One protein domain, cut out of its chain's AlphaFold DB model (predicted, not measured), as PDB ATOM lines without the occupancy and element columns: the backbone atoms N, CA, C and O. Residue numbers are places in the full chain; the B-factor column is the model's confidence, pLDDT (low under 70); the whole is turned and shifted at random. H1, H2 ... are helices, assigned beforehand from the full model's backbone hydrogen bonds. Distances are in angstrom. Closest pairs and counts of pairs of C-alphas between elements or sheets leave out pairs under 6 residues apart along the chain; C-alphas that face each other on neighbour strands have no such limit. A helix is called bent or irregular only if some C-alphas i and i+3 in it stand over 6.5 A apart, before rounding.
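This is residues 26 to 109 and 254 to 375 of the 380 residues of an uncharacterized protein of Mariniphaga sediminis (UniProt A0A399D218). A long helical hairpin, H4 with the bent helix H5 folding back along it, makes the length of the model; H1 runs beside it, and H2 and H3 form a V on one side, of which residues 70 to 76, 78 to 84 and 86 to 91 stick out. H3 crosses H1a, and the small H6 is near the end of H5b. The printed part has 206 residues with six named helices, H1 to H6 in that order, and no named strand: all helix. It is only just loose, close to extended, with a radius of gyration of the C-alphas of 24.7 A and spans of 91 by 39 by 22 A.

H5, residues 311 to 365, was assigned as one helix by its hydrogen bonds but is bent, with C-alphas 344 and 347 7.3 A apart; its arms are H5a, residues 311 to 344, and H5b, residues 347 to 365. H5a and H4, residues 255 to 305, form a hairpin: they touch, closest at the C-alphas of Pro 328 and Ser 285, 4.8 A, at a shallow tilt of 24 degrees, opposite ways. Residues 257 to 268 of H4 touch H5b, closest at the C-alphas of Asn 264 and Glu 353, 6.1 A. H1, residues 26 to 59, likewise one helix by its hydrogen bonds, is bent, with C-alphas 47 and 50 7.0 A apart, into H1a, residues 26 to 47, and H1b, residues 50 to 59. H1a, H1b, H4 and H5a form a bundle, helices side by side. H1a touches H4 at a shallow tilt of 9 degrees, the same way, closest at the C-alphas of Gly 32 and Leu 270, 5.1 A. H1b touches residues 288 to 299 of H4, closest at the C-alphas of Leu 55 and Ser 295, 5.3 A. H3, residues 82 to 104, touches H1a, closest at the C-alphas of Gly 100 and Gly 37, 3.9 A, and is only just about perpendicular to it at 72 degrees. H2, residues 66 to 79, is apart from H3 and close but not clearly touching H5a, the C-alphas of Val 66 and Trp 320 being closest at 7.0 A. H6, residues 371 to 374, is close but not clearly touching H5b, the C-alphas of Leu 371 and Phe 365 being closest at 5.3 A. Every O i to N i+4 pair is within hydrogen-bond range in H1b, H2, H3 and H5b, against 16 of 18 in H1a, 44 of 47 in H4 and 26 of 30 in H5a; H6 is too short for such a pair.

H4 is 74.1 A long from first to last C-alpha, with a kink of 28 degrees near residue 262, and is only just irregular: C-alphas 257 and 260 are 7.0 A apart. H5a measures 48.5 A, with a kink of 33 degrees near residue 324, H3 31.9 A, H1a 31.6 A and H5b 27.6 A. H1a begins at C-alpha 26, (-9.524, 9.456, -1.946), and H6 ends at C-alpha 374, (-32.455, 19.220, 10.973).

The two C-alphas farthest apart, those of Asn 307 and Asp 369, are 91.7 A apart. Residues 110 to 253 are not printed, and C-alphas 109 and 254 are 28.9 A apart across the cut. Of the links that are printed whole, none is long. pLDDT is under 70 at residues 63 to 66 and 307 to 309.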
ATOM      1  N   TYR A  26     -10.166  10.574  -1.268       90.94
ATOM      2  CA  TYR A  26      -9.524   9.456  -1.946       90.94
ATOM      3  C   TYR A  26      -8.151   9.126  -1.344       90.94
ATOM      4  O   TYR A  26      -7.854   7.960  -1.087       90.94
ATOM      5  N   PHE A  27      -7.337  10.140  -1.032       92.25
ATOM      6  CA  PHE A  27      -6.055   9.942  -0.351       92.25
ATOM      7  C   PHE A  27      -6.219   9.369   1.057       92.25
ATOM      8  O   PHE A  27      -5.454   8.485   1.438       92.25
ATOM      9  N   VAL A  28      -7.199   9.844   1.832       92.25
ATOM     10  CA  VAL A  28      -7.469   9.322   3.181       92.25
ATOM     11  C   VAL A  28      -7.859   7.846   3.119       92.25
ATOM     12  O   VAL A  28      -7.339   7.057   3.908       92.25
ATOM     13  N   ASP A  29      -8.704   7.453   2.167       92.56
ATOM     14  CA  ASP A  29      -9.093   6.052   1.994       92.56
ATOM     15  C   ASP A  29      -7.938   5.183   1.468       92.56
ATOM     16  O   ASP A  29      -7.727   4.089   1.998       92.56
ATOM     17  N   ILE A  30      -7.131   5.675   0.515       95.56
ATOM     18  CA  ILE A  30      -5.933   4.954   0.054       95.56
ATOM     19  C   ILE A  30      -4.960   4.736   1.200       95.56
ATOM     20  O   ILE A  30      -4.521   3.611   1.414       95.56
ATOM     21  N   LEU A  31      -4.599   5.789   1.933       95.44
ATOM     22  CA  LEU A  31      -3.647   5.685   3.038       95.44
ATOM     23  C   LEU A  31      -4.216   4.817   4.168       95.44
ATOM     24  O   LEU A  31      -3.485   4.022   4.759       95.44
ATOM     25  N   GLY A  32      -5.525   4.928   4.413       94.06
ATOM     26  CA  GLY A  32      -6.283   4.114   5.358       94.06
ATOM     27  C   GLY A  32      -6.225   2.616   5.061       94.06
ATOM     28  O   GLY A  32      -6.126   1.817   5.994       94.06
ATOM     29  N   GLY A  33      -6.246   2.235   3.781       95.25
ATOM     30  CA  GLY A  33      -6.068   0.856   3.328       95.25
ATOM     31  C   GLY A  33      -4.600   0.439   3.213       95.25
ATOM     32  O   GLY A  33      -4.233  -0.645   3.646       95.25
ATOM     33  N   LEU A  34      -3.729   1.289   2.678       97.50
ATOM     34  CA  LEU A  34      -2.345   0.940   2.367       97.50
ATOM     35  C   LEU A  34      -1.480   0.790   3.623       97.50
ATOM     36  O   LEU A  34      -0.774  -0.205   3.758       97.50
ATOM     37  N   PHE A  35      -1.528   1.754   4.546       97.44
ATOM     38  CA  PHE A  35      -0.609   1.795   5.688       97.44
ATOM     39  C   PHE A  35      -0.735   0.577   6.623       97.44
ATOM     40  O   PHE A  35       0.288  -0.045   6.925       97.44
ATOM     41  N   PRO A  36      -1.947   0.151   7.036       97.56
ATOM     42  CA  PRO A  36      -2.104  -1.059   7.839       97.56
ATOM     43  C   PRO A  36      -1.609  -2.311   7.098       97.56
ATOM     44  O   PRO A  36      -1.019  -3.199   7.713       97.56
ATOM     45  N   GLY A  37      -1.800  -2.368   5.777       98.00
ATOM     46  CA  GLY A  37      -1.299  -3.451   4.937       98.00
ATOM     47  C   GLY A  37       0.225  -3.558   4.922       98.00
ATOM     48  O   GLY A  37       0.756  -4.658   5.080       98.00
ATOM     49  N   ILE A  38       0.925  -2.421   4.812       98.31
ATOM     50  CA  ILE A  38       2.392  -2.386   4.771       98.31
ATOM     51  C   ILE A  38       2.912  -2.886   6.113       98.31
ATOM     52  O   ILE A  38       3.773  -3.764   6.158       98.31
ATOM     53  N   LEU A  39       2.336  -2.378   7.209       97.81
ATOM     54  CA  LEU A  39       2.661  -2.827   8.560       97.81
ATOM     55  C   LEU A  39       2.456  -4.335   8.722       97.81
ATOM     56  O   LEU A  39       3.311  -5.001   9.301       97.81
ATOM     57  N   PHE A  40       1.353  -4.880   8.204       98.44
ATOM     58  CA  PHE A  40       1.076  -6.311   8.266       98.44
ATOM     59  C   PHE A  40       2.106  -7.138   7.499       98.44
ATOM     60  O   PHE A  40       2.681  -8.057   8.078       98.44
ATOM     61  N   LEU A  41       2.358  -6.822   6.225       98.31
ATOM     62  CA  LEU A  41       3.265  -7.609   5.388       98.31
ATOM     63  C   LEU A  41       4.715  -7.523   5.875       98.31
ATOM     64  O   LEU A  41       5.394  -8.548   5.925       98.31
ATOM     65  N   LEU A  42       5.177  -6.340   6.294       97.88
ATOM     66  CA  LEU A  42       6.516  -6.185   6.870       97.88
ATOM     67  C   LEU A  42       6.654  -6.968   8.176       97.88
ATOM     68  O   LEU A  42       7.626  -7.698   8.353       97.88
ATOM     69  N   ALA A  43       5.680  -6.859   9.081       98.00
ATOM     70  CA  ALA A  43       5.718  -7.589  10.342       98.00
ATOM     71  C   ALA A  43       5.625  -9.105  10.132       98.00
ATOM     72  O   ALA A  43       6.330  -9.849  10.807       98.00
ATOM     73  N   LEU A  44       4.800  -9.563   9.184       97.81
ATOM     74  CA  LEU A  44       4.718 -10.965   8.784       97.81
ATOM     75  C   LEU A  44       6.079 -11.459   8.288       97.81
ATOM     76  O   LEU A  44       6.565 -12.475   8.779       97.81
ATOM     77  N   PHE A  45       6.711 -10.725   7.368       96.69
ATOM     78  CA  PHE A  45       8.022 -11.072   6.825       96.69
ATOM     79  C   PHE A  45       9.083 -11.154   7.932       96.69
ATOM     80  O   PHE A  45       9.716 -12.194   8.100       96.69
ATOM     81  N   ILE A  46       9.215 -10.107   8.752       96.06
ATOM     82  CA  ILE A  46      10.214 -10.030   9.831       96.06
ATOM     83  C   ILE A  46       9.979 -11.108  10.899       96.06
ATOM     84  O   ILE A  46      10.936 -11.692  11.400       96.06
ATOM     85  N   ALA A  47       8.724 -11.394  11.254       97.06
ATOM     86  CA  ALA A  47       8.413 -12.348  12.316       97.06
ATOM     87  C   ALA A  47       8.490 -13.818  11.875       97.06
ATOM     88  O   ALA A  47       8.637 -14.682  12.737       97.06
ATOM     89  N   THR A  48       8.365 -14.125  10.578       96.44
ATOM     90  CA  THR A  48       8.260 -15.520  10.098       96.44
ATOM     91  C   THR A  48       9.435 -15.979   9.247       96.44
ATOM     92  O   THR A  48       9.870 -17.117   9.413       96.44
ATOM     93  N   VAL A  49      10.003 -15.121   8.394       94.62
ATOM     94  CA  VAL A  49      11.067 -15.535   7.469       94.62
ATOM     95  C   VAL A  49      12.344 -15.943   8.206       94.62
ATOM     96  O   VAL A  49      12.814 -17.048   7.937       94.62
ATOM     97  N   PRO A  50      12.888 -15.171   9.174       92.94
ATOM     98  CA  PRO A  50      14.090 -15.598   9.888       92.94
ATOM     99  C   PRO A  50      13.902 -16.913  10.668       92.94
ATOM    100  O   PRO A  50      14.757 -17.790  10.527       92.94
ATOM    101  N   PRO A  51      12.801 -17.127  11.428       94.88
ATOM    102  CA  PRO A  51      12.563 -18.413  12.087       94.88
ATOM    103  C   PRO A  51      12.429 -19.597  11.123       94.88
ATOM    104  O   PRO A  51      13.032 -20.639  11.365       94.88
ATOM    105  N   ILE A  52      11.672 -19.446  10.028       94.94
ATOM    106  CA  ILE A  52      11.493 -20.512   9.026       94.94
ATOM    107  C   ILE A  52      12.824 -20.828   8.345       94.94
ATOM    108  O   ILE A  52      13.180 -21.994   8.191       94.94
ATOM    109  N   PHE A  53      13.579 -19.795   7.975       91.31
ATOM    110  CA  PHE A  53      14.891 -19.950   7.369       91.31
ATOM    111  C   PHE A  53      15.850 -20.698   8.304       91.31
ATOM    112  O   PHE A  53      16.480 -21.671   7.891       91.31
ATOM    113  N   ASN A  54      15.897 -20.320   9.583       89.94
ATOM    114  CA  ASN A  54      16.709 -21.004  10.585       89.94
ATOM    115  C   ASN A  54      16.311 -22.479  10.749       89.94
ATOM    116  O   ASN A  54      17.175 -23.352  10.736       89.94
ATOM    117  N   LEU A  55      15.008 -22.764  10.832       92.25
ATOM    118  CA  LEU A  55      14.502 -24.134  10.898       92.25
ATOM    119  C   LEU A  55      14.913 -24.942   9.655       92.25
ATOM    120  O   LEU A  55      15.362 -26.078   9.777       92.25
ATOM    121  N   SER A  56      14.822 -24.346   8.462       91.25
ATOM    122  CA  SER A  56      15.211 -25.010   7.212       91.25
ATOM    123  C   SER A  56      16.709 -25.324   7.134       91.25
ATOM    124  O   SER A  56      17.080 -26.384   6.639       91.25
ATOM    125  N   CYS A  57      17.573 -24.456   7.677       87.69
ATOM    126  CA  CYS A  57      19.017 -24.703   7.728       87.69
ATOM    127  C   CYS A  57      19.351 -25.916   8.604       87.69
ATOM    128  O   CYS A  57      20.230 -26.699   8.249       87.69
ATOM    129  N   ILE A  58      18.618 -26.096   9.710       88.06
ATOM    130  CA  ILE A  58      18.767 -27.259  10.593       88.06
ATOM    131  C   ILE A  58      18.369 -28.543   9.857       88.06
ATOM    132  O   ILE A  58      19.104 -29.523   9.918       88.06
ATOM    133  N   PHE A  59      17.246 -28.536   9.129       90.44
ATOM    134  CA  PHE A  59      16.774 -29.713   8.385       90.44
ATOM    135  C   PHE A  59      17.668 -30.109   7.210       90.44
ATOM    136  O   PHE A  59      17.779 -31.290   6.905       90.44
ATOM    137  N   LEU A  60      18.287 -29.139   6.538       89.75
ATOM    138  CA  LEU A  60      19.167 -29.404   5.397       89.75
ATOM    139  C   LEU A  60      20.596 -29.773   5.810       89.75
ATOM    140  O   LEU A  60      21.452 -29.884   4.935       89.75
ATOM    141  N   GLU A  61      20.875 -29.863   7.116       83.94
ATOM    142  CA  GLU A  61      22.214 -30.071   7.689       83.94
ATOM    143  C   GLU A  61      23.267 -29.071   7.179       83.94
ATOM    144  O   GLU A  61      24.473 -29.232   7.375       83.94
ATOM    145  N   LYS A  62      22.820 -27.969   6.566       76.62
ATOM    146  CA  LYS A  62      23.679 -26.870   6.148       76.62
ATOM    147  C   LYS A  62      23.990 -26.043   7.382       76.62
ATOM    148  O   LYS A  62      23.413 -24.978   7.595       76.62
ATOM    149  N   GLN A  63      24.953 -26.516   8.171       64.06
ATOM    150  CA  GLN A  63      25.630 -25.731   9.203       64.06
ATOM    151  C   GLN A  63      26.563 -24.692   8.553       64.06
ATOM    152  O   GLN A  63      27.761 -24.625   8.812       64.06
ATOM    153  N   GLY A  64      26.011 -23.886   7.648       63.53
ATOM    154  CA  GLY A  64      26.648 -22.673   7.172       63.53
ATOM    155  C   GLY A  64      26.421 -21.563   8.186       63.53
ATOM    156  O   GLY A  64      25.395 -21.514   8.866       63.53
ATOM    157  N   ASN A  65      27.367 -20.635   8.279       69.50
ATOM    158  CA  ASN A  65      27.135 -19.401   9.007       69.50
ATOM    159  C   ASN A  65      25.918 -18.702   8.363       69.50
ATOM    160  O   ASN A  65      26.006 -18.266   7.218       69.50
ATOM    161  N   VAL A  66      24.773 -18.620   9.053       69.69
ATOM    162  CA  VAL A  66      23.546 -17.954   8.556       69.69
ATOM    163  C   VAL A  66      23.863 -16.555   8.035       69.69
ATOM    164  O   VAL A  66      23.276 -16.113   7.053       69.69
ATOM    165  N   PHE A  67      24.843 -15.881   8.639       72.06
ATOM    166  CA  PHE A  67      25.323 -14.585   8.183       72.06
ATOM    167  C   PHE A  67      26.007 -14.643   6.817       72.06
ATOM    168  O   PHE A  67      25.870 -13.716   6.029       72.06
ATOM    169  N   GLN A  68      26.724 -15.725   6.514       81.62
ATOM    170  CA  GLN A  68      27.298 -15.950   5.194       81.62
ATOM    171  C   GLN A  68      26.202 -16.201   4.160       81.62
ATOM    172  O   GLN A  68      26.210 -15.540   3.131       81.62
ATOM    173  N   ILE A  69      25.225 -17.062   4.458       81.31
ATOM    174  CA  ILE A  69      24.105 -17.298   3.537       81.31
ATOM    175  C   ILE A  69      23.306 -16.002   3.334       81.31
ATOM    176  O   ILE A  69      22.991 -15.627   2.210       81.31
ATOM    177  N   PHE A  70      23.035 -15.254   4.407       80.81
ATOM    178  CA  PHE A  70      22.388 -13.946   4.328       80.81
ATOM    179  C   PHE A  70      23.217 -12.947   3.512       80.81
ATOM    180  O   PHE A  70      22.670 -12.240   2.673       80.81
ATOM    181  N   ARG A  71      24.539 -12.906   3.706       86.00
ATOM    182  CA  ARG A  71      25.452 -12.068   2.921       86.00
ATOM    183  C   ARG A  71      25.417 -12.450   1.444       86.00
ATOM    184  O   ARG A  71      25.359 -11.556   0.608       86.00
ATOM    185  N   GLU A  72      25.430 -13.739   1.123       89.88
ATOM    186  CA  GLU A  72      25.298 -14.246  -0.245       89.88
ATOM    187  C   GLU A  72      23.946 -13.838  -0.847       89.88
ATOM    188  O   GLU A  72      23.915 -13.316  -1.958       89.88
ATOM    189  N   TYR A  73      22.848 -13.937  -0.090       87.56
ATOM    190  CA  TYR A  73      21.540 -13.425  -0.509       87.56
ATOM    191  C   TYR A  73      21.541 -11.912  -0.737       87.56
ATOM    192  O   TYR A  73      20.968 -11.458  -1.723       87.56
ATOM    193  N   VAL A  74      22.180 -11.121   0.127       89.12
ATOM    194  CA  VAL A  74      22.302  -9.664  -0.049       89.12
ATOM    195  C   VAL A  74      23.117  -9.342  -1.302       89.12
ATOM    196  O   VAL A  74      22.714  -8.482  -2.079       89.12
ATOM    197  N   ILE A  75      24.219 -10.050  -1.551       94.38
ATOM    198  CA  ILE A  75      25.024  -9.873  -2.767       94.38
ATOM    199  C   ILE A  75      24.204 -10.243  -4.011       94.38
ATOM    200  O   ILE A  75      24.158  -9.460  -4.956       94.38
ATOM    201  N   ALA A  76      23.495 -11.374  -3.993       93.44
ATOM    202  CA  ALA A  76      22.628 -11.793  -5.096       93.44
ATOM    203  C   ALA A  76      21.487 -10.784  -5.345       93.44
ATOM    204  O   ALA A  76      21.171 -10.445  -6.485       93.44
ATOM    205  N   THR A  77      20.914 -10.239  -4.270       92.00
ATOM    206  CA  THR A  77      19.880  -9.188  -4.284       92.00
ATOM    207  C   THR A  77      20.399  -7.907  -4.940       92.00
ATOM    208  O   THR A  77      19.706  -7.324  -5.773       92.00
ATOM    209  N   LEU A  78      21.628  -7.490  -4.616       93.81
ATOM    210  CA  LEU A  78      22.282  -6.319  -5.213       93.81
ATOM    211  C   LEU A  78      22.619  -6.518  -6.697       93.81
ATOM    212  O   LEU A  78      22.630  -5.551  -7.451       93.81
ATOM    213  N   GLN A  79      22.877  -7.757  -7.120       96.38
ATOM    214  CA  GLN A  79      23.127  -8.109  -8.524       96.38
ATOM    215  C   GLN A  79      21.840  -8.268  -9.346       96.38
ATOM    216  O   GLN A  79      21.895  -8.366 -10.571       96.38
ATOM    217  N   THR A  80      20.677  -8.310  -8.694       95.75
ATOM    218  CA  THR A  80      19.397  -8.516  -9.371       95.75
ATOM    219  C   THR A  80      18.998  -7.235 -10.127       95.75
ATOM    220  O   THR A  80      19.025  -6.153  -9.535       95.75
ATOM    221  N   PRO A  81      18.597  -7.320 -11.414       96.88
ATOM    222  CA  PRO A  81      18.160  -6.163 -12.195       96.88
ATOM    223  C   PRO A  81      17.084  -5.329 -11.488       96.88
ATOM    224  O   PRO A  81      16.115  -5.869 -10.949       96.88
ATOM    225  N   SER A  82      17.198  -3.997 -11.547       96.00
ATOM    226  CA  SER A  82      16.261  -3.071 -10.886       96.00
ATOM    227  C   SER A  82      14.803  -3.253 -11.328       96.00
ATOM    228  O   SER A  82      13.890  -2.981 -10.551       96.00
ATOM    229  N   SER A  83      14.567  -3.756 -12.543       97.12
ATOM    230  CA  SER A  83      13.225  -4.060 -13.052       97.12
ATOM    231  C   SER A  83      12.484  -5.083 -12.188       97.12
ATOM    232  O   SER A  83      11.290  -4.919 -11.939       97.12
ATOM    233  N   ILE A  84      13.182  -6.092 -11.659       95.44
ATOM    234  CA  ILE A  84      12.589  -7.113 -10.783       95.44
ATOM    235  C   ILE A  84      12.166  -6.488  -9.450       95.44
ATOM    236  O   ILE A  84      11.066  -6.755  -8.971       95.44
ATOM    237  N   TRP A  85      12.988  -5.599  -8.885       95.00
ATOM    238  CA  TRP A  85      12.655  -4.876  -7.654       95.00
ATOM    239  C   TRP A  85      11.447  -3.956  -7.819       95.00
ATOM    240  O   TRP A  85      10.609  -3.891  -6.922       95.00
ATOM    241  N   ILE A  86      11.313  -3.296  -8.973       96.50
ATOM    242  CA  ILE A  86      10.137  -2.477  -9.295       96.50
ATOM    243  C   ILE A  86       8.878  -3.350  -9.350       96.50
ATOM    244  O   ILE A  86       7.871  -3.007  -8.733       96.50
ATOM    245  N   VAL A  87       8.933  -4.502 -10.029       97.62
ATOM    246  CA  VAL A  87       7.802  -5.445 -10.093       97.62
ATOM    247  C   VAL A  87       7.444  -5.966  -8.700       97.62
ATOM    248  O   VAL A  87       6.272  -5.948  -8.325       97.62
ATOM    249  N   PHE A  88       8.438  -6.365  -7.904       96.00
ATOM    250  CA  PHE A  88       8.222  -6.813  -6.530       96.00
ATOM    251  C   PHE A  88       7.587  -5.719  -5.667       96.00
ATOM    252  O   PHE A  88       6.619  -5.988  -4.958       96.00
ATOM    253  N   PHE A  89       8.078  -4.481  -5.759       96.88
ATOM    254  CA  PHE A  89       7.510  -3.341  -5.045       96.88
ATOM    255  C   PHE A  89       6.053  -3.093  -5.448       96.88
ATOM    256  O   PHE A  89       5.204  -2.962  -4.570       96.88
ATOM    257  N   MET A  90       5.727  -3.112  -6.746       98.12
ATOM    258  CA  MET A  90       4.344  -2.953  -7.214       98.12
ATOM    259  C   MET A  90       3.421  -4.050  -6.675       98.12
ATOM    260  O   MET A  90       2.336  -3.748  -6.173       98.12
ATOM    261  N   ILE A  91       3.858  -5.314  -6.721       98.00
ATOM    262  CA  ILE A  91       3.100  -6.445  -6.167       98.00
ATOM    263  C   ILE A  91       2.931  -6.279  -4.653       98.00
ATOM    264  O   ILE A  91       1.826  -6.444  -4.138       98.00
ATOM    265  N   PHE A  92       3.994  -5.909  -3.938       97.62
ATOM    266  CA  PHE A  92       3.958  -5.680  -2.498       97.62
ATOM    267  C   PHE A  92       2.979  -4.558  -2.129       97.62
ATOM    268  O   PHE A  92       2.151  -4.738  -1.238       97.62
ATOM    269  N   THR A  93       3.018  -3.421  -2.826       98.06
ATOM    270  CA  THR A  93       2.092  -2.300  -2.614       98.06
ATOM    271  C   THR A  93       0.648  -2.707  -2.902       98.06
ATOM    272  O   THR A  93      -0.239  -2.380  -2.112       98.06
ATOM    273  N   LEU A  94       0.401  -3.458  -3.979       98.25
ATOM    274  CA  LEU A  94      -0.932  -3.950  -4.327       98.25
ATOM    275  C   LEU A  94      -1.472  -4.919  -3.266       98.25
ATOM    276  O   LEU A  94      -2.583  -4.734  -2.770       98.25
ATOM    277  N   LEU A  95      -0.680  -5.922  -2.877       98.19
ATOM    278  CA  LEU A  95      -1.048  -6.879  -1.830       98.19
ATOM    279  C   LEU A  95      -1.285  -6.176  -0.498       98.19
ATOM    280  O   LEU A  95      -2.270  -6.454   0.182       98.19
ATOM    281  N   SER A  96      -0.419  -5.228  -0.151       98.00
ATOM    282  CA  SER A  96      -0.565  -4.393   1.031       98.00
ATOM    283  C   SER A  96      -1.902  -3.655   1.018       98.00
ATOM    284  O   SER A  96      -2.673  -3.748   1.971       98.00
ATOM    285  N   TYR A  97      -2.215  -2.960  -0.075       97.81
ATOM    286  CA  TYR A  97      -3.474  -2.238  -0.222       97.81
ATOM    287  C   TYR A  97      -4.688  -3.163  -0.079       97.81
ATOM    288  O   TYR A  97      -5.604  -2.842   0.675       97.81
ATOM    289  N   ILE A  98      -4.676  -4.335  -0.726       97.94
ATOM    290  CA  ILE A  98      -5.759  -5.330  -0.634       97.94
ATOM    291  C   ILE A  98      -5.937  -5.800   0.814       97.94
ATOM    292  O   ILE A  98      -7.038  -5.724   1.363       97.94
ATOM    293  N   VAL A  99      -4.854  -6.259   1.448       97.69
ATOM    294  CA  VAL A  99      -4.887  -6.784   2.819       97.69
ATOM    295  C   VAL A  99      -5.352  -5.712   3.793       97.69
ATOM    296  O   VAL A  99      -6.251  -5.948   4.600       97.69
ATOM    297  N   GLY A 100      -4.784  -4.511   3.720       97.31
ATOM    298  CA  GLY A 100      -5.160  -3.445   4.629       97.31
ATOM    299  C   GLY A 100      -6.581  -2.928   4.382       97.31
ATOM    300  O   GLY A 100      -7.261  -2.608   5.356       97.31
ATOM    301  N   HIS A 101      -7.114  -2.979   3.152       96.88
ATOM    302  CA  HIS A 101      -8.529  -2.676   2.895       96.88
ATOM    303  C   HIS A 101      -9.504  -3.641   3.571       96.88
ATOM    304  O   HIS A 101     -10.564  -3.202   4.036       96.88
ATOM    305  N   ILE A 102      -9.157  -4.930   3.657       97.19
ATOM    306  CA  ILE A 102      -9.962  -5.930   4.376       97.19
ATOM    307  C   ILE A 102     -10.110  -5.514   5.846       97.19
ATOM    308  O   ILE A 102     -11.209  -5.560   6.403       97.19
ATOM    309  N   PHE A 103      -9.029  -5.039   6.470       95.88
ATOM    310  CA  PHE A 103      -9.056  -4.563   7.855       95.88
ATOM    311  C   PHE A 103      -9.668  -3.171   8.010       95.88
ATOM    312  O   PHE A 103     -10.342  -2.919   9.007       95.88
ATOM    313  N   TYR A 104      -9.477  -2.283   7.035       94.88
ATOM    314  CA  TYR A 104     -10.051  -0.935   7.014       94.88
ATOM    315  C   TYR A 104     -11.582  -0.946   7.027       94.88
ATOM    316  O   TYR A 104     -12.202  -0.083   7.643       94.88
ATOM    317  N   ARG A 105     -12.205  -1.960   6.414       93.56
ATOM    318  CA  ARG A 105     -13.668  -2.131   6.408       93.56
ATOM    319  C   ARG A 105     -14.224  -2.902   7.609       93.56
ATOM    320  O   ARG A 105     -15.436  -3.094   7.693       93.56
ATOM    321  N   ARG A 106     -13.377  -3.363   8.533       94.75
ATOM    322  CA  ARG A 106     -13.819  -4.144   9.695       94.75
ATOM    323  C   ARG A 106     -14.555  -3.267  10.715       94.75
ATOM    324  O   ARG A 106     -14.243  -2.090  10.882       94.75
ATOM    325  N   ASP A 107     -15.541  -3.846  11.403       92.75
ATOM    326  CA  ASP A 107     -16.383  -3.116  12.358       92.75
ATOM    327  C   ASP A 107     -15.573  -2.565  13.550       92.75
ATOM    328  O   ASP A 107     -14.846  -3.291  14.227       92.75
ATOM    329  N   ILE A 108     -15.762  -1.277  13.840       94.75
ATOM    330  CA  ILE A 108     -15.043  -0.502  14.865       94.75
ATOM    331  C   ILE A 108     -15.552  -0.823  16.286       94.75
ATOM    332  O   ILE A 108     -14.934  -0.453  17.283       94.75
ATOM    333  N   LYS A 109     -16.670  -1.547  16.427       94.44
ATOM    334  CA  LYS A 109     -17.259  -1.860  17.743       94.44
ATOM    335  C   LYS A 109     -16.308  -2.605  18.677       94.44
ATOM    336  O   LYS A 109     -16.286  -2.326  19.870       94.44
ATOM    337  N   HIS A 254     -22.906  22.182   2.762       91.81
ATOM    338  CA  HIS A 254     -21.663  22.806   3.242       91.81
ATOM    339  C   HIS A 254     -20.440  21.875   3.094       91.81
ATOM    340  O   HIS A 254     -19.791  21.522   4.087       91.81
ATOM    341  N   PRO A 255     -20.098  21.442   1.863       90.19
ATOM    342  CA  PRO A 255     -19.002  20.498   1.628       90.19
ATOM    343  C   PRO A 255     -17.638  21.013   2.117       90.19
ATOM    344  O   PRO A 255     -16.795  20.223   2.539       90.19
ATOM    345  N   ASP A 256     -17.424  22.329   2.101       89.81
ATOM    346  CA  ASP A 256     -16.217  23.012   2.571       89.81
ATOM    347  C   ASP A 256     -15.952  22.807   4.072       89.81
ATOM    348  O   ASP A 256     -14.797  22.702   4.489       89.81
ATOM    349  N   LYS A 257     -17.008  22.653   4.879       92.44
ATOM    350  CA  LYS A 257     -16.906  22.432   6.330       92.44
ATOM    351  C   LYS A 257     -16.708  20.955   6.706       92.44
ATOM    352  O   LYS A 257     -16.301  20.645   7.825       92.44
ATOM    353  N   CYS A 258     -16.928  20.023   5.776       93.44
ATOM    354  CA  CYS A 258     -16.874  18.580   6.045       93.44
ATOM    355  C   CYS A 258     -15.460  17.996   6.169       93.44
ATOM    356  O   CYS A 258     -15.312  16.873   6.658       93.44
ATOM    357  N   ALA A 259     -14.419  18.728   5.763       91.75
ATOM    358  CA  ALA A 259     -13.045  18.220   5.749       91.75
ATOM    359  C   ALA A 259     -12.585  17.697   7.125       91.75
ATOM    360  O   ALA A 259     -11.930  16.659   7.214       91.75
ATOM    361  N   ILE A 260     -12.976  18.371   8.214       93.19
ATOM    362  CA  ILE A 260     -12.619  17.971   9.585       93.19
ATOM    363  C   ILE A 260     -13.305  16.657   9.977       93.19
ATOM    364  O   ILE A 260     -12.665  15.784  10.566       93.19
ATOM    365  N   ILE A 261     -14.583  16.490   9.619       95.69
ATOM    366  CA  ILE A 261     -15.361  15.276   9.904       95.69
ATOM    367  C   ILE A 261     -14.750  14.084   9.164       95.69
ATOM    368  O   ILE A 261     -14.488  13.050   9.777       95.69
ATOM    369  N   ILE A 262     -14.463  14.256   7.870       94.00
ATOM    370  CA  ILE A 262     -13.843  13.236   7.015       94.00
ATOM    371  C   ILE A 262     -12.479  12.828   7.576       94.00
ATOM    372  O   ILE A 262     -12.202  11.637   7.728       94.00
ATOM    373  N   ARG A 263     -11.638  13.801   7.947       94.06
ATOM    374  CA  ARG A 263     -10.320  13.534   8.537       94.06
ATOM    375  C   ARG A 263     -10.436  12.741   9.839       94.06
ATOM    376  O   ARG A 263      -9.688  11.788  10.049       94.06
ATOM    377  N   ASN A 264     -11.369  13.119  10.712       95.62
ATOM    378  CA  ASN A 264     -11.583  12.432  11.983       95.62
ATOM    379  C   ASN A 264     -12.075  10.991  11.776       95.62
ATOM    380  O   ASN A 264     -11.576  10.070  12.416       95.62
ATOM    381  N   GLU A 265     -13.000  10.782  10.838       94.88
ATOM    382  CA  GLU A 265     -13.477   9.452  10.457       94.88
ATOM    383  C   GLU A 265     -12.351   8.581   9.877       94.88
ATOM    384  O   GLU A 265     -12.203   7.421  10.271       94.88
ATOM    385  N   GLY A 266     -11.500   9.153   9.020       95.06
ATOM    386  CA  GLY A 266     -10.297   8.492   8.511       95.06
ATOM    387  C   GLY A 266      -9.365   8.032   9.636       95.06
ATOM    388  O   GLY A 266      -8.921   6.885   9.642       95.06
ATOM    389  N   HIS A 267      -9.130   8.877  10.648       95.56
ATOM    390  CA  HIS A 267      -8.339   8.501  11.824       95.56
ATOM    391  C   HIS A 267      -8.975   7.368  12.638       95.56
ATOM    392  O   HIS A 267      -8.262   6.453  13.051       95.56
ATOM    393  N   VAL A 268     -10.296   7.393  12.855       96.25
ATOM    394  CA  VAL A 268     -11.013   6.316  13.564       96.25
ATOM    395  C   VAL A 268     -10.873   4.988  12.813       96.25
ATOM    396  O   VAL A 268     -10.552   3.964  13.425       96.25
ATOM    397  N   ARG A 269     -11.068   4.992  11.489       96.19
ATOM    398  CA  ARG A 269     -10.956   3.786  10.653       96.19
ATOM    399  C   ARG A 269      -9.523   3.257  10.597       96.19
ATOM    400  O   ARG A 269      -9.320   2.062  10.804       96.19
ATOM    401  N   LEU A 270      -8.536   4.135  10.399       96.56
ATOM    402  CA  LEU A 270      -7.113   3.778  10.397       96.56
ATOM    403  C   LEU A 270      -6.667   3.198  11.750       96.56
ATOM    404  O   LEU A 270      -5.937   2.208  11.796       96.56
ATOM    405  N   ALA A 271      -7.117   3.783  12.865       97.38
ATOM    406  CA  ALA A 271      -6.820   3.266  14.198       97.38
ATOM    407  C   ALA A 271      -7.443   1.876  14.409       97.38
ATOM    408  O   ALA A 271      -6.767   0.957  14.875       97.38
ATOM    409  N   SER A 272      -8.709   1.699  14.015       97.38
ATOM    410  CA  SER A 272      -9.416   0.416  14.095       97.38
ATOM    411  C   SER A 272      -8.713  -0.687  13.294       97.38
ATOM    412  O   SER A 272      -8.437  -1.767  13.823       97.38
ATOM    413  N   SER A 273      -8.358  -0.416  12.035       97.50
ATOM    414  CA  SER A 273      -7.683  -1.389  11.170       97.50
ATOM    415  C   SER A 273      -6.295  -1.760  11.686       97.50
ATOM    416  O   SER A 273      -5.971  -2.945  11.786       97.50
ATOM    417  N   THR A 274      -5.515  -0.767  12.115       98.00
ATOM    418  CA  THR A 274      -4.188  -0.978  12.710       98.00
ATOM    419  C   THR A 274      -4.277  -1.811  13.989       98.00
ATOM    420  O   THR A 274      -3.445  -2.688  14.209       98.00
ATOM    421  N   TRP A 275      -5.312  -1.620  14.813       98.25
ATOM    422  CA  TRP A 275      -5.531  -2.431  16.012       98.25
ATOM    423  C   TRP A 275      -5.808  -3.905  15.694       98.25
ATOM    424  O   TRP A 275      -5.251  -4.797  16.341       98.25
ATOM    425  N   HIS A 276      -6.642  -4.181  14.685       97.94
ATOM    426  CA  HIS A 276      -6.909  -5.551  14.243       97.94
ATOM    427  C   HIS A 276      -5.649  -6.230  13.710       97.94
ATOM    428  O   HIS A 276      -5.364  -7.372  14.079       97.94
ATOM    429  N   ILE A 277      -4.878  -5.513  12.895       97.94
ATOM    430  CA  ILE A 277      -3.614  -6.000  12.348       97.94
ATOM    431  C   ILE A 277      -2.603  -6.257  13.462       97.94
ATOM    432  O   ILE A 277      -2.035  -7.344  13.516       97.94
ATOM    433  N   ALA A 278      -2.447  -5.337  14.415       98.19
ATOM    434  CA  ALA A 278      -1.545  -5.516  15.548       98.19
ATOM    435  C   ALA A 278      -1.903  -6.763  16.379       98.19
ATOM    436  O   ALA A 278      -1.012  -7.500  16.796       98.19
ATOM    437  N   LYS A 279      -3.194  -7.075  16.564       98.06
ATOM    438  CA  LYS A 279      -3.617  -8.324  17.227       98.06
ATOM    439  C   LYS A 279      -3.215  -9.583  16.457       98.06
ATOM    440  O   LYS A 279      -2.831 -10.565  17.089       98.06
ATOM    441  N   ILE A 280      -3.305  -9.567  15.129       98.06
ATOM    442  CA  ILE A 280      -2.910 -10.708  14.293       98.06
ATOM    443  C   ILE A 280      -1.388 -10.849  14.275       98.06
ATOM    444  O   ILE A 280      -0.883 -11.939  14.528       98.06
ATOM    445  N   ILE A 281      -0.660  -9.745  14.081       98.00
ATOM    446  CA  ILE A 281       0.805  -9.692  14.154       98.00
ATOM    447  C   ILE A 281       1.299 -10.255  15.489       98.00
ATOM    448  O   ILE A 281       2.243 -11.039  15.511       98.00
ATOM    449  N   ARG A 282       0.638  -9.916  16.603       98.12
ATOM    450  CA  ARG A 282       0.962 -10.462  17.927       98.12
ATOM    451  C   ARG A 282       0.895 -11.992  17.952       98.12
ATOM    452  O   ARG A 282       1.785 -12.629  18.502       98.12
ATOM    453  N   ASN A 283      -0.138 -12.581  17.352       98.00
ATOM    454  CA  ASN A 283      -0.296 -14.037  17.287       98.00
ATOM    455  C   ASN A 283       0.737 -14.680  16.344       98.00
ATOM    456  O   ASN A 283       1.324 -15.698  16.694       98.00
ATOM    457  N   ILE A 284       1.006 -14.060  15.190       97.88
ATOM    458  CA  ILE A 284       2.061 -14.492  14.256       97.88
ATOM    459  C   ILE A 284       3.436 -14.445  14.931       97.88
ATOM    460  O   ILE A 284       4.246 -15.344  14.749       97.88
ATOM    461  N   SER A 285       3.690 -13.430  15.755       98.12
ATOM    462  CA  SER A 285       4.957 -13.290  16.478       98.12
ATOM    463  C   SER A 285       5.143 -14.400  17.510       98.12
ATOM    464  O   SER A 285       6.233 -14.953  17.621       98.12
ATOM    465  N   TRP A 286       4.077 -14.790  18.221       98.19
ATOM    466  CA  TRP A 286       4.109 -15.965  19.097       98.19
ATOM    467  C   TRP A 286       4.385 -17.257  18.331       98.19
ATOM    468  O   TRP A 286       5.172 -18.080  18.792       98.19
ATOM    469  N   PHE A 287       3.784 -17.414  17.153       97.69
ATOM    470  CA  PHE A 287       4.072 -18.540  16.270       97.69
ATOM    471  C   PHE A 287       5.540 -18.546  15.811       97.69
ATOM    472  O   PHE A 287       6.206 -19.573  15.912       97.69
ATOM    473  N   GLY A 288       6.081 -17.390  15.410       97.12
ATOM    474  CA  GLY A 288       7.495 -17.223  15.066       97.12
ATOM    475  C   GLY A 288       8.430 -17.590  16.221       97.12
ATOM    476  O   GLY A 288       9.362 -18.362  16.025       97.12
ATOM    477  N   ILE A 289       8.142 -17.127  17.445       97.81
ATOM    478  CA  ILE A 289       8.879 -17.528  18.658       97.81
ATOM    479  C   ILE A 289       8.812 -19.048  18.861       97.81
ATOM    480  O   ILE A 289       9.830 -19.663  19.165       97.81
ATOM    481  N   GLY A 290       7.647 -19.666  18.652       97.38
ATOM    482  CA  GLY A 290       7.481 -21.120  18.719       97.38
ATOM    483  C   GLY A 290       8.389 -21.873  17.742       97.38
ATOM    484  O   GLY A 290       9.038 -22.838  18.140       97.38
ATOM    485  N   ILE A 291       8.510 -21.394  16.498       97.00
ATOM    486  CA  ILE A 291       9.437 -21.958  15.501       97.00
ATOM    487  C   ILE A 291      10.893 -21.827  15.962       97.00
ATOM    488  O   ILE A 291      11.672 -22.770  15.809       97.00
ATOM    489  N   VAL A 292      11.274 -20.685  16.543       95.25
ATOM    490  CA  VAL A 292      12.637 -20.497  17.068       95.25
ATOM    491  C   VAL A 292      12.914 -21.457  18.220       95.25
ATOM    492  O   VAL A 292      13.955 -22.103  18.226       95.25
ATOM    493  N   LEU A 293      11.979 -21.617  19.161       96.06
ATOM    494  CA  LEU A 293      12.128 -22.562  20.270       96.06
ATOM    495  C   LEU A 293      12.241 -24.011  19.780       96.06
ATOM    496  O   LEU A 293      13.094 -24.751  20.266       96.06
ATOM    497  N   LEU A 294      11.432 -24.396  18.789       95.75
ATOM    498  CA  LEU A 294      11.529 -25.707  18.149       95.75
ATOM    499  C   LEU A 294      12.891 -25.898  17.475       95.75
ATOM    500  O   LEU A 294      13.513 -26.942  17.635       95.75
ATOM    501  N   SER A 295      13.379 -24.876  16.772       92.44
ATOM    502  CA  SER A 295      14.708 -24.892  16.159       92.44
ATOM    503  C   SER A 295      15.805 -25.085  17.210       92.44
ATOM    504  O   SER A 295      16.674 -25.932  17.040       92.44
ATOM    505  N   CYS A 296      15.742 -24.359  18.330       91.38
ATOM    506  CA  CYS A 296      16.681 -24.521  19.443       91.38
ATOM    507  C   CYS A 296      16.647 -25.941  20.020       91.38
ATOM    508  O   CYS A 296      17.701 -26.505  20.309       91.38
ATOM    509  N   LEU A 297      15.453 -26.524  20.169       93.50
ATOM    510  CA  LEU A 297      15.283 -27.890  20.660       93.50
ATOM    511  C   LEU A 297      15.891 -28.916  19.697       93.50
ATOM    512  O   LEU A 297      16.632 -29.786  20.140       93.50
ATOM    513  N   LEU A 298      15.620 -28.801  18.393       91.50
ATOM    514  CA  LEU A 298      16.182 -29.696  17.377       91.50
ATOM    515  C   LEU A 298      17.708 -29.603  17.331       91.50
ATOM    516  O   LEU A 298      18.381 -30.630  17.334       91.50
ATOM    517  N   THR A 299      18.259 -28.387  17.383       87.19
ATOM    518  CA  THR A 299      19.708 -28.189  17.479       87.19
ATOM    519  C   THR A 299      20.270 -28.841  18.739       87.19
ATOM    520  O   THR A 299      21.295 -29.504  18.659       87.19
ATOM    521  N   PHE A 300      19.600 -28.714  19.889       88.12
ATOM    522  CA  PHE A 300      20.031 -29.348  21.138       88.12
ATOM    523  C   PHE A 300      19.990 -30.887  21.076       88.12
ATOM    524  O   PHE A 300      20.901 -31.548  21.569       88.12
ATOM    525  N   VAL A 301      18.963 -31.469  20.449       90.00
ATOM    526  CA  VAL A 301      18.839 -32.927  20.274       90.00
ATOM    527  C   VAL A 301      19.909 -33.464  19.324       90.00
ATOM    528  O   VAL A 301      20.627 -34.392  19.694       90.00
ATOM    529  N   ASN A 302      20.068 -32.848  18.146       86.00
ATOM    530  CA  ASN A 302      21.122 -33.203  17.189       86.00
ATOM    531  C   ASN A 302      22.509 -33.066  17.825       86.00
ATOM    532  O   ASN A 302      23.404 -33.870  17.581       86.00
ATOM    533  N   PHE A 303      22.662 -32.062  18.691       82.06
ATOM    534  CA  PHE A 303      23.893 -31.814  19.410       82.06
ATOM    535  C   PHE A 303      24.249 -32.950  20.386       82.06
ATOM    536  O   PHE A 303      25.352 -33.493  20.301       82.06
ATOM    537  N   ASN A 304      23.324 -33.361  21.262       82.31
ATOM    538  CA  ASN A 304      23.567 -34.436  22.237       82.31
ATOM    539  C   ASN A 304      23.954 -35.769  21.584       82.31
ATOM    540  O   ASN A 304      24.659 -36.566  22.195       82.31
ATOM    541  N   TYR A 305      23.523 -36.010  20.346       82.75
ATOM    542  CA  TYR A 305      23.894 -37.211  19.605       82.75
ATOM    543  C   TYR A 305      25.365 -37.203  19.148       82.75
ATOM    544  O   TYR A 305      25.991 -38.253  19.040       82.75
ATOM    545  N   SER A 306      25.941 -36.021  18.911       79.06
ATOM    546  CA  SER A 306      27.275 -35.869  18.311       79.06
ATOM    547  C   SER A 306      28.459 -35.957  19.292       79.06
ATOM    548  O   SER A 306      29.601 -35.986  18.844       79.06
ATOM    549  N   ASN A 307      28.218 -36.037  20.611       64.31
ATOM    550  CA  ASN A 307      29.198 -36.265  21.698       64.31
ATOM    551  C   ASN A 307      30.467 -35.375  21.755       64.31
ATOM    552  O   ASN A 307      31.293 -35.558  22.647       64.31
ATOM    553  N   ALA A 308      30.629 -34.381  20.884       59.78
ATOM    554  CA  ALA A 308      31.801 -33.512  20.845       59.78
ATOM    555  C   ALA A 308      31.390 -32.062  21.127       59.78
ATOM    556  O   ALA A 308      30.995 -31.341  20.220       59.78
ATOM    557  N   LEU A 309      31.471 -31.613  22.387       62.78
ATOM    558  CA  LEU A 309      31.294 -30.192  22.713       62.78
ATOM    559  C   LEU A 309      32.588 -29.597  23.242       62.78
ATOM    560  O   LEU A 309      32.978 -29.814  24.389       62.78
ATOM    561  N   THR A 310      33.201 -28.742  22.428       77.19
ATOM    562  CA  THR A 310      33.999 -27.646  22.975       77.19
ATOM    563  C   THR A 310      33.072 -26.458  23.224       77.19
ATOM    564  O   THR A 310      32.281 -26.070  22.368       77.19
ATOM    565  N   SER A 311      33.165 -25.832  24.400       75.62
ATOM    566  CA  SER A 311      32.339 -24.679  24.819       75.62
ATOM    567  C   SER A 311      32.316 -23.511  23.816       75.62
ATOM    568  O   SER A 311      31.381 -22.708  23.801       75.62
ATOM    569  N   ARG A 312      33.322 -23.434  22.935       77.81
ATOM    570  CA  ARG A 312      33.431 -22.447  21.855       77.81
ATOM    571  C   ARG A 312      32.379 -22.614  20.755       77.81
ATOM    572  O   ARG A 312      31.938 -21.606  20.211       77.81
ATOM    573  N   GLU A 313      31.974 -23.833  20.418       77.44
ATOM    574  CA  GLU A 313      30.973 -24.068  19.364       77.44
ATOM    575  C   GLU A 313      29.570 -23.675  19.822       77.44
ATOM    576  O   GLU A 313      28.817 -23.056  19.071       77.44
ATOM    577  N   LEU A 314      29.262 -23.906  21.100       74.44
ATOM    578  CA  LEU A 314      27.998 -23.490  21.700       74.44
ATOM    579  C   LEU A 314      27.852 -21.961  21.724       74.44
ATOM    580  O   LEU A 314      26.803 -21.447  21.346       74.44
ATOM    581  N   LEU A 315      28.915 -21.226  22.077       79.62
ATOM    582  CA  LEU A 315      28.939 -19.755  22.017       79.62
ATOM    583  C   LEU A 315      28.736 -19.217  20.592       79.62
ATOM    584  O   LEU A 315      27.999 -18.247  20.407       79.62
ATOM    585  N   LYS A 316      29.343 -19.854  19.580       79.19
ATOM    586  CA  LYS A 316      29.139 -19.484  18.168       79.19
ATOM    587  C   LYS A 316      27.688 -19.700  17.742       79.19
ATOM    588  O   LYS A 316      27.091 -18.791  17.174       79.19
ATOM    589  N   ASN A 317      27.105 -20.853  18.070       76.25
ATOM    590  CA  ASN A 317      25.717 -21.173  17.728       76.25
ATOM    591  C   ASN A 317      24.713 -20.251  18.435       76.25
ATOM    592  O   ASN A 317      23.737 -19.813  17.823       76.25
ATOM    593  N   LEU A 318      24.984 -19.878  19.691       78.69
ATOM    594  CA  LEU A 318      24.149 -18.939  20.443       78.69
ATOM    595  C   LEU A 318      24.118 -17.543  19.798       78.69
ATOM    596  O   LEU A 318      23.064 -16.906  19.754       78.69
ATOM    597  N   GLY A 319      25.257 -17.086  19.264       80.75
ATOM    598  CA  GLY A 319      25.366 -15.804  18.564       80.75
ATOM    599  C   GLY A 319      24.434 -15.690  17.352       80.75
ATOM    600  O   GLY A 319      23.918 -14.606  17.085       80.75
ATOM    601  N   TRP A 320      24.157 -16.802  16.662       79.12
ATOM    602  CA  TRP A 320      23.276 -16.833  15.484       79.12
ATOM    603  C   TRP A 320      21.792 -16.916  15.834       79.12
ATOM    604  O   TRP A 320      20.960 -16.305  15.164       79.12
ATOM    605  N   ILE A 321      21.455 -17.641  16.899       83.44
ATOM    606  CA  ILE A 321      20.069 -17.795  17.357       83.44
ATOM    607  C   ILE A 321      19.514 -16.457  17.859       83.44
ATOM    608  O   ILE A 321      18.328 -16.175  17.686       83.44
ATOM    609  N   LEU A 322      20.365 -15.608  18.446       87.31
ATOM    610  CA  LEU A 322      19.930 -14.358  19.062       87.31
ATOM    611  C   LEU A 322      19.236 -13.400  18.065       87.31
ATOM    612  O   LEU A 322      18.090 -13.043  18.333       87.31
ATOM    613  N   PRO A 323      19.811 -13.014  16.907       87.06
ATOM    614  CA  PRO A 323      19.105 -12.185  15.923       87.06
ATOM    615  C   PRO A 323      17.792 -12.801  15.417       87.06
ATOM    616  O   PRO A 323      16.792 -12.094  15.279       87.06
ATOM    617  N   VAL A 324      17.778 -14.120  15.190       89.56
ATOM    618  CA  VAL A 324      16.594 -14.859  14.718       89.56
ATOM    619  C   VAL A 324      15.472 -14.820  15.756       89.56
ATOM    620  O   VAL A 324      14.311 -14.655  15.394       89.56
ATOM    621  N   PHE A 325      15.809 -14.916  17.043       92.56
ATOM    622  CA  PHE A 325      14.863 -14.778  18.149       92.56
ATOM    623  C   PHE A 325      14.383 -13.331  18.334       92.56
ATOM    624  O   PHE A 325      13.199 -13.082  18.579       92.56
ATOM    625  N   MET A 326      15.290 -12.361  18.197       94.31
ATOM    626  CA  MET A 326      14.986 -10.946  18.416       94.31
ATOM    627  C   MET A 326      13.994 -10.394  17.388       94.31
ATOM    628  O   MET A 326      13.201  -9.517  17.730       94.31
ATOM    629  N   ALA A 327      13.968 -10.914  16.159       95.06
ATOM    630  CA  ALA A 327      13.029 -10.467  15.130       95.06
ATOM    631  C   ALA A 327      11.540 -10.645  15.533       95.06
ATOM    632  O   ALA A 327      10.855  -9.635  15.710       95.06
ATOM    633  N   PRO A 328      11.002 -11.857  15.780       97.38
ATOM    634  CA  PRO A 328       9.616 -12.009  16.224       97.38
ATOM    635  C   PRO A 328       9.376 -11.415  17.620       97.38
ATOM    636  O   PRO A 328       8.279 -10.932  17.892       97.38
ATOM    637  N   PHE A 329      10.384 -11.380  18.501       97.94
ATOM    638  CA  PHE A 329      10.245 -10.770  19.827       97.94
ATOM    639  C   PHE A 329      10.053  -9.244  19.767       97.94
ATOM    640  O   PHE A 329       9.179  -8.699  20.441       97.94
ATOM    641  N   THR A 330      10.814  -8.539  18.929       97.56
ATOM    642  CA  THR A 330      10.662  -7.084  18.746       97.56
ATOM    643  C   THR A 330       9.309  -6.734  18.130       97.56
ATOM    644  O   THR A 330       8.625  -5.834  18.623       97.56
ATOM    645  N   ILE A 331       8.865  -7.496  17.123       98.19
ATOM    646  CA  ILE A 331       7.530  -7.347  16.529       98.19
ATOM    647  C   ILE A 331       6.428  -7.643  17.558       98.19
ATOM    648  O   ILE A 331       5.424  -6.923  17.614       98.19
ATOM    649  N   LEU A 332       6.624  -8.628  18.442       98.38
ATOM    650  CA  LEU A 332       5.703  -8.907  19.540       98.38
ATOM    651  C   LEU A 332       5.561  -7.692  20.470       98.38
ATOM    652  O   LEU A 332       4.434  -7.260  20.724       98.38
ATOM    653  N   LEU A 333       6.669  -7.110  20.936       98.25
ATOM    654  CA  LEU A 333       6.649  -5.933  21.811       98.25
ATOM    655  C   LEU A 333       5.992  -4.724  21.133       98.25
ATOM    656  O   LEU A 333       5.132  -4.073  21.732       98.25
ATOM    657  N   LEU A 334       6.332  -4.463  19.867       98.06
ATOM    658  CA  LEU A 334       5.734  -3.380  19.088       98.06
ATOM    659  C   LEU A 334       4.219  -3.572  18.935       98.06
ATOM    660  O   LEU A 334       3.446  -2.642  19.163       98.06
ATOM    661  N   SER A 335       3.772  -4.787  18.607       98.12
ATOM    662  CA  SER A 335       2.344  -5.086  18.454       98.12
ATOM    663  C   SER A 335       1.567  -4.910  19.766       98.12
ATOM    664  O   SER A 335       0.464  -4.361  19.763       98.12
ATOM    665  N   GLN A 336       2.151  -5.300  20.906       98.12
ATOM    666  CA  GLN A 336       1.561  -5.083  22.229       98.12
ATOM    667  C   GLN A 336       1.458  -3.592  22.568       98.12
ATOM    668  O   GLN A 336       0.419  -3.144  23.060       98.12
ATOM    669  N   TYR A 337       2.510  -2.828  22.269       97.94
ATOM    670  CA  TYR A 337       2.523  -1.381  22.442       97.94
ATOM    671  C   TYR A 337       1.424  -0.705  21.609       97.94
ATOM    672  O   TYR A 337       0.622   0.051  22.160       97.94
ATOM    673  N   LEU A 338       1.317  -1.040  20.317       97.56
ATOM    674  CA  LEU A 338       0.302  -0.487  19.412       97.56
ATOM    675  C   LEU A 338      -1.125  -0.799  19.875       97.56
ATOM    676  O   LEU A 338      -1.956   0.104  19.930       97.56
ATOM    677  N   VAL A 339      -1.411  -2.050  20.260       97.56
ATOM    678  CA  VAL A 339      -2.739  -2.440  20.769       97.56
ATOM    679  C   VAL A 339      -3.118  -1.593  21.982       97.56
ATOM    680  O   VAL A 339      -4.212  -1.027  22.003       97.56
ATOM    681  N   LYS A 340      -2.212  -1.464  22.959       96.69
ATOM    682  CA  LYS A 340      -2.458  -0.698  24.187       96.69
ATOM    683  C   LYS A 340      -2.622   0.795  23.908       96.69
ATOM    684  O   LYS A 340      -3.492   1.430  24.497       96.69
ATOM    685  N   TYR A 341      -1.799   1.360  23.026       97.00
ATOM    686  CA  TYR A 341      -1.858   2.780  22.690       97.00
ATOM    687  C   TYR A 341      -3.155   3.129  21.950       97.00
ATOM    688  O   TYR A 341      -3.870   4.043  22.357       97.00
ATOM    689  N   ILE A 342      -3.525   2.351  20.928       97.25
ATOM    690  CA  ILE A 342      -4.764   2.576  20.169       97.25
ATOM    691  C   ILE A 342      -5.998   2.423  21.071       97.25
ATOM    692  O   ILE A 342      -6.926   3.230  20.986       97.25
ATOM    693  N   GLN A 343      -5.992   1.448  21.988       96.56
ATOM    694  CA  GLN A 343      -7.057   1.279  22.985       96.56
ATOM    695  C   GLN A 343      -7.229   2.487  23.906       96.56
ATOM    696  O   GLN A 343      -8.319   2.680  24.420       96.56
ATOM    697  N   LYS A 344      -6.216   3.322  24.133       94.88
ATOM    698  CA  LYS A 344      -6.398   4.540  24.942       94.88
ATOM    699  C   LYS A 344      -7.086   5.665  24.180       94.88
ATOM    700  O   LYS A 344      -7.605   6.584  24.795       94.88
ATOM    701  N   PHE A 345      -7.074   5.608  22.852       95.25
ATOM    702  CA  PHE A 345      -7.400   6.746  22.002       95.25
ATOM    703  C   PHE A 345      -8.693   6.574  21.203       95.25
ATOM    704  O   PHE A 345      -9.407   7.552  20.986       95.25
ATOM    705  N   ILE A 346      -9.008   5.352  20.760       96.50
ATOM    706  CA  ILE A 346     -10.084   5.134  19.784       96.50
ATOM    707  C   ILE A 346     -11.460   5.569  20.305       96.50
ATOM    708  O   ILE A 346     -12.189   6.231  19.572       96.50
ATOM    709  N   HIS A 347     -11.787   5.292  21.571       96.50
ATOM    710  CA  HIS A 347     -13.065   5.700  22.160       96.50
ATOM    711  C   HIS A 347     -13.229   7.228  22.177       96.50
ATOM    712  O   HIS A 347     -14.241   7.762  21.723       96.50
ATOM    713  N   TYR A 348     -12.187   7.961  22.587       95.62
ATOM    714  CA  TYR A 348     -12.193   9.425  22.535       95.62
ATOM    715  C   TYR A 348     -12.319   9.961  21.110       95.62
ATOM    716  O   TYR A 348     -13.019  10.948  20.891       95.62
ATOM    717  N   GLN A 349     -11.686   9.314  20.130       96.69
ATOM    718  CA  GLN A 349     -11.818   9.731  18.737       96.69
ATOM    719  C   GLN A 349     -13.227   9.557  18.182       96.69
ATOM    720  O   GLN A 349     -13.683  10.393  17.402       96.69
ATOM    721  N   ARG A 350     -13.945   8.525  18.620       95.88
ATOM    722  CA  ARG A 350     -15.353   8.334  18.262       95.88
ATOM    723  C   ARG A 350     -16.273   9.331  18.956       95.88
ATOM    724  O   ARG A 350     -17.179   9.856  18.315       95.88
ATOM    725  N   LEU A 351     -16.030   9.646  20.231       95.88
ATOM    726  CA  LEU A 351     -16.747  10.727  20.923       95.88
ATOM    727  C   LEU A 351     -16.540  12.067  20.206       95.88
ATOM    728  O   LEU A 351     -17.489  12.830  20.023       95.88
ATOM    729  N   ARG A 352     -15.305  12.324  19.758       96.50
ATOM    730  CA  ARG A 352     -14.929  13.504  18.976       96.50
ATOM    731  C   ARG A 352     -15.562  13.517  17.585       96.50
ATOM    732  O   ARG A 352     -15.899  14.586  17.093       96.50
ATOM    733  N   GLU A 353     -15.761  12.355  16.966       96.00
ATOM    734  CA  GLU A 353     -16.466  12.232  15.686       96.00
ATOM    735  C   GLU A 353     -17.905  12.741  15.800       96.00
ATOM    736  O   GLU A 353     -18.315  13.578  14.999       96.00
ATOM    737  N   VAL A 354     -18.651  12.286  16.819       95.69
ATOM    738  CA  VAL A 354     -20.019  12.769  17.074       95.69
ATOM    739  C   VAL A 354     -19.999  14.270  17.353       95.69
ATOM    740  O   VAL A 354     -20.753  15.005  16.724       95.69
ATOM    741  N   PHE A 355     -19.091  14.724  18.223       96.88
ATOM    742  CA  PHE A 355     -18.948  16.140  18.569       96.88
ATOM    743  C   PHE A 355     -18.768  17.003  17.320       96.88
ATOM    744  O   PHE A 355     -19.507  17.960  17.126       96.88
ATOM    745  N   TYR A 356     -17.826  16.642  16.444       97.31
ATOM    746  CA  TYR A 356     -17.562  17.423  15.242       97.31
ATOM    747  C   TYR A 356     -18.717  17.429  14.264       97.31
ATOM    748  O   TYR A 356     -18.949  18.462  13.647       97.31
ATOM    749  N   VAL A 357     -19.453  16.327  14.125       96.88
ATOM    750  CA  VAL A 357     -20.663  16.338  13.300       96.88
ATOM    751  C   VAL A 357     -21.670  17.332  13.874       96.88
ATOM    752  O   VAL A 357     -22.127  18.198  13.137       96.88
ATOM    753  N   LEU A 358     -21.970  17.255  15.173       96.31
ATOM    754  CA  LEU A 358     -22.963  18.124  15.810       96.31
ATOM    755  C   LEU A 358     -22.569  19.603  15.775       96.31
ATOM    756  O   LEU A 358     -23.362  20.438  15.356       96.31
ATOM    757  N   GLU A 359     -21.335  19.919  16.156       97.25
ATOM    758  CA  GLU A 359     -20.827  21.291  16.167       97.25
ATOM    759  C   GLU A 359     -20.771  21.879  14.750       97.25
ATOM    760  O   GLU A 359     -21.121  23.038  14.528       97.25
ATOM    761  N   THR A 360     -20.397  21.071  13.752       96.69
ATOM    762  CA  THR A 360     -20.391  21.522  12.353       96.69
ATOM    763  C   THR A 360     -21.811  21.740  11.835       96.69
ATOM    764  O   THR A 360     -22.033  22.700  11.109       96.69
ATOM    765  N   VAL A 361     -22.785  20.905  12.221       95.81
ATOM    766  CA  VAL A 361     -24.206  21.149  11.917       95.81
ATOM    767  C   VAL A 361     -24.658  22.463  12.542       95.81
ATOM    768  O   VAL A 361     -25.161  23.327  11.830       95.81
ATOM    769  N   TYR A 362     -24.439  22.641  13.843       95.69
ATOM    770  CA  TYR A 362     -24.860  23.844  14.550       95.69
ATOM    771  C   TYR A 362     -24.273  25.105  13.906       95.69
ATOM    772  O   TYR A 362     -25.010  25.999  13.520       95.69
ATOM    773  N   THR A 363     -22.958  25.148  13.686       95.38
ATOM    774  CA  THR A 363     -22.277  26.309  13.080       95.38
ATOM    775  C   THR A 363     -22.576  26.510  11.592       95.38
ATOM    776  O   THR A 363     -22.392  27.609  11.066       95.38
ATOM    777  N   ALA A 364     -22.978  25.464  10.868       94.44
ATOM    778  CA  ALA A 364     -23.362  25.581   9.467       94.44
ATOM    779  C   ALA A 364     -24.763  26.167   9.301       94.44
ATOM    780  O   ALA A 364     -24.952  27.010   8.429       94.44
ATOM    781  N   PHE A 365     -25.697  25.761  10.160       93.44
ATOM    782  CA  PHE A 365     -27.115  26.065  10.007       93.44
ATOM    783  C   PHE A 365     -27.660  27.067  11.034       93.44
ATOM    784  O   PHE A 365     -28.811  27.466  10.910       93.44
ATOM    785  N   SER A 366     -26.873  27.522  12.016       90.50
ATOM    786  CA  SER A 366     -27.333  28.476  13.046       90.50
ATOM    787  C   SER A 366     -27.800  29.821  12.492       90.50
ATOM    788  O   SER A 366     -28.583  30.506  13.140       90.50
ATOM    789  N   LEU A 367     -27.325  30.203  11.305       86.94
ATOM    790  CA  LEU A 367     -27.706  31.442  10.622       86.94
ATOM    791  C   LEU A 367     -28.869  31.254   9.635       86.94
ATOM    792  O   LEU A 367     -29.256  32.203   8.962       86.94
ATOM    793  N   THR A 368     -29.394  30.036   9.512       84.50
ATOM    794  CA  THR A 368     -30.443  29.685   8.550       84.50
ATOM    795  C   THR A 368     -31.665  29.137   9.275       84.50
ATOM    796  O   THR A 368     -31.525  28.306  10.170       84.50
ATOM    797  N   ASP A 369     -32.867  29.472   8.804       82.94
ATOM    798  CA  ASP A 369     -34.128  28.878   9.293       82.94
ATOM    799  C   ASP A 369     -34.219  27.353   9.039       82.94
ATOM    800  O   ASP A 369     -35.179  26.681   9.419       82.94
ATOM    801  N   GLU A 370     -33.216  26.760   8.384       82.31
ATOM    802  CA  GLU A 370     -33.122  25.323   8.130       82.31
ATOM    803  C   GLU A 370     -32.728  24.501   9.365       82.31
ATOM    804  O   GLU A 370     -32.895  23.277   9.348       82.31
ATOM    805  N   LEU A 371     -32.259  25.138  10.448       82.44
ATOM    806  CA  LEU A 371     -31.864  24.448  11.681       82.44
ATOM    807  C   LEU A 371     -33.003  23.589  12.251       82.44
ATOM    808  O   LEU A 371     -32.791  22.434  12.628       82.44
ATOM    809  N   ASP A 372     -34.232  24.103  12.225       80.81
ATOM    810  CA  ASP A 372     -35.409  23.388  12.730       80.81
ATOM    811  C   ASP A 372     -35.808  22.192  11.854       80.81
ATOM    812  O   ASP A 372     -36.435  21.248  12.332       80.81
ATOM    813  N   ARG A 373     -35.391  22.162  10.581       80.19
ATOM    814  CA  ARG A 373     -35.600  21.011   9.679       80.19
ATOM    815  C   ARG A 373     -34.590  19.883   9.916       80.19
ATOM    816  O   ARG A 373     -34.753  18.772   9.392       80.19
ATOM    817  N   LEU A 374     -33.514  20.172  10.646       79.25
ATOM    818  CA  LEU A 374     -32.455  19.220  10.973       79.25
ATOM    819  C   LEU A 374     -32.702  18.492  12.287       79.25
ATOM    820  O   LEU A 374     -32.162  17.397  12.443       79.25
ATOM    821  N   LYS A 375     -33.528  19.058  13.176       77.31
ATOM    822  CA  LYS A 375     -33.947  18.405  14.417       77.31
ATOM    823  C   LYS A 375     -34.595  17.047  14.104       77.31
ATOM    824  O   LYS A 375     -35.265  16.903  13.072       77.31
TER     825      LYS A 375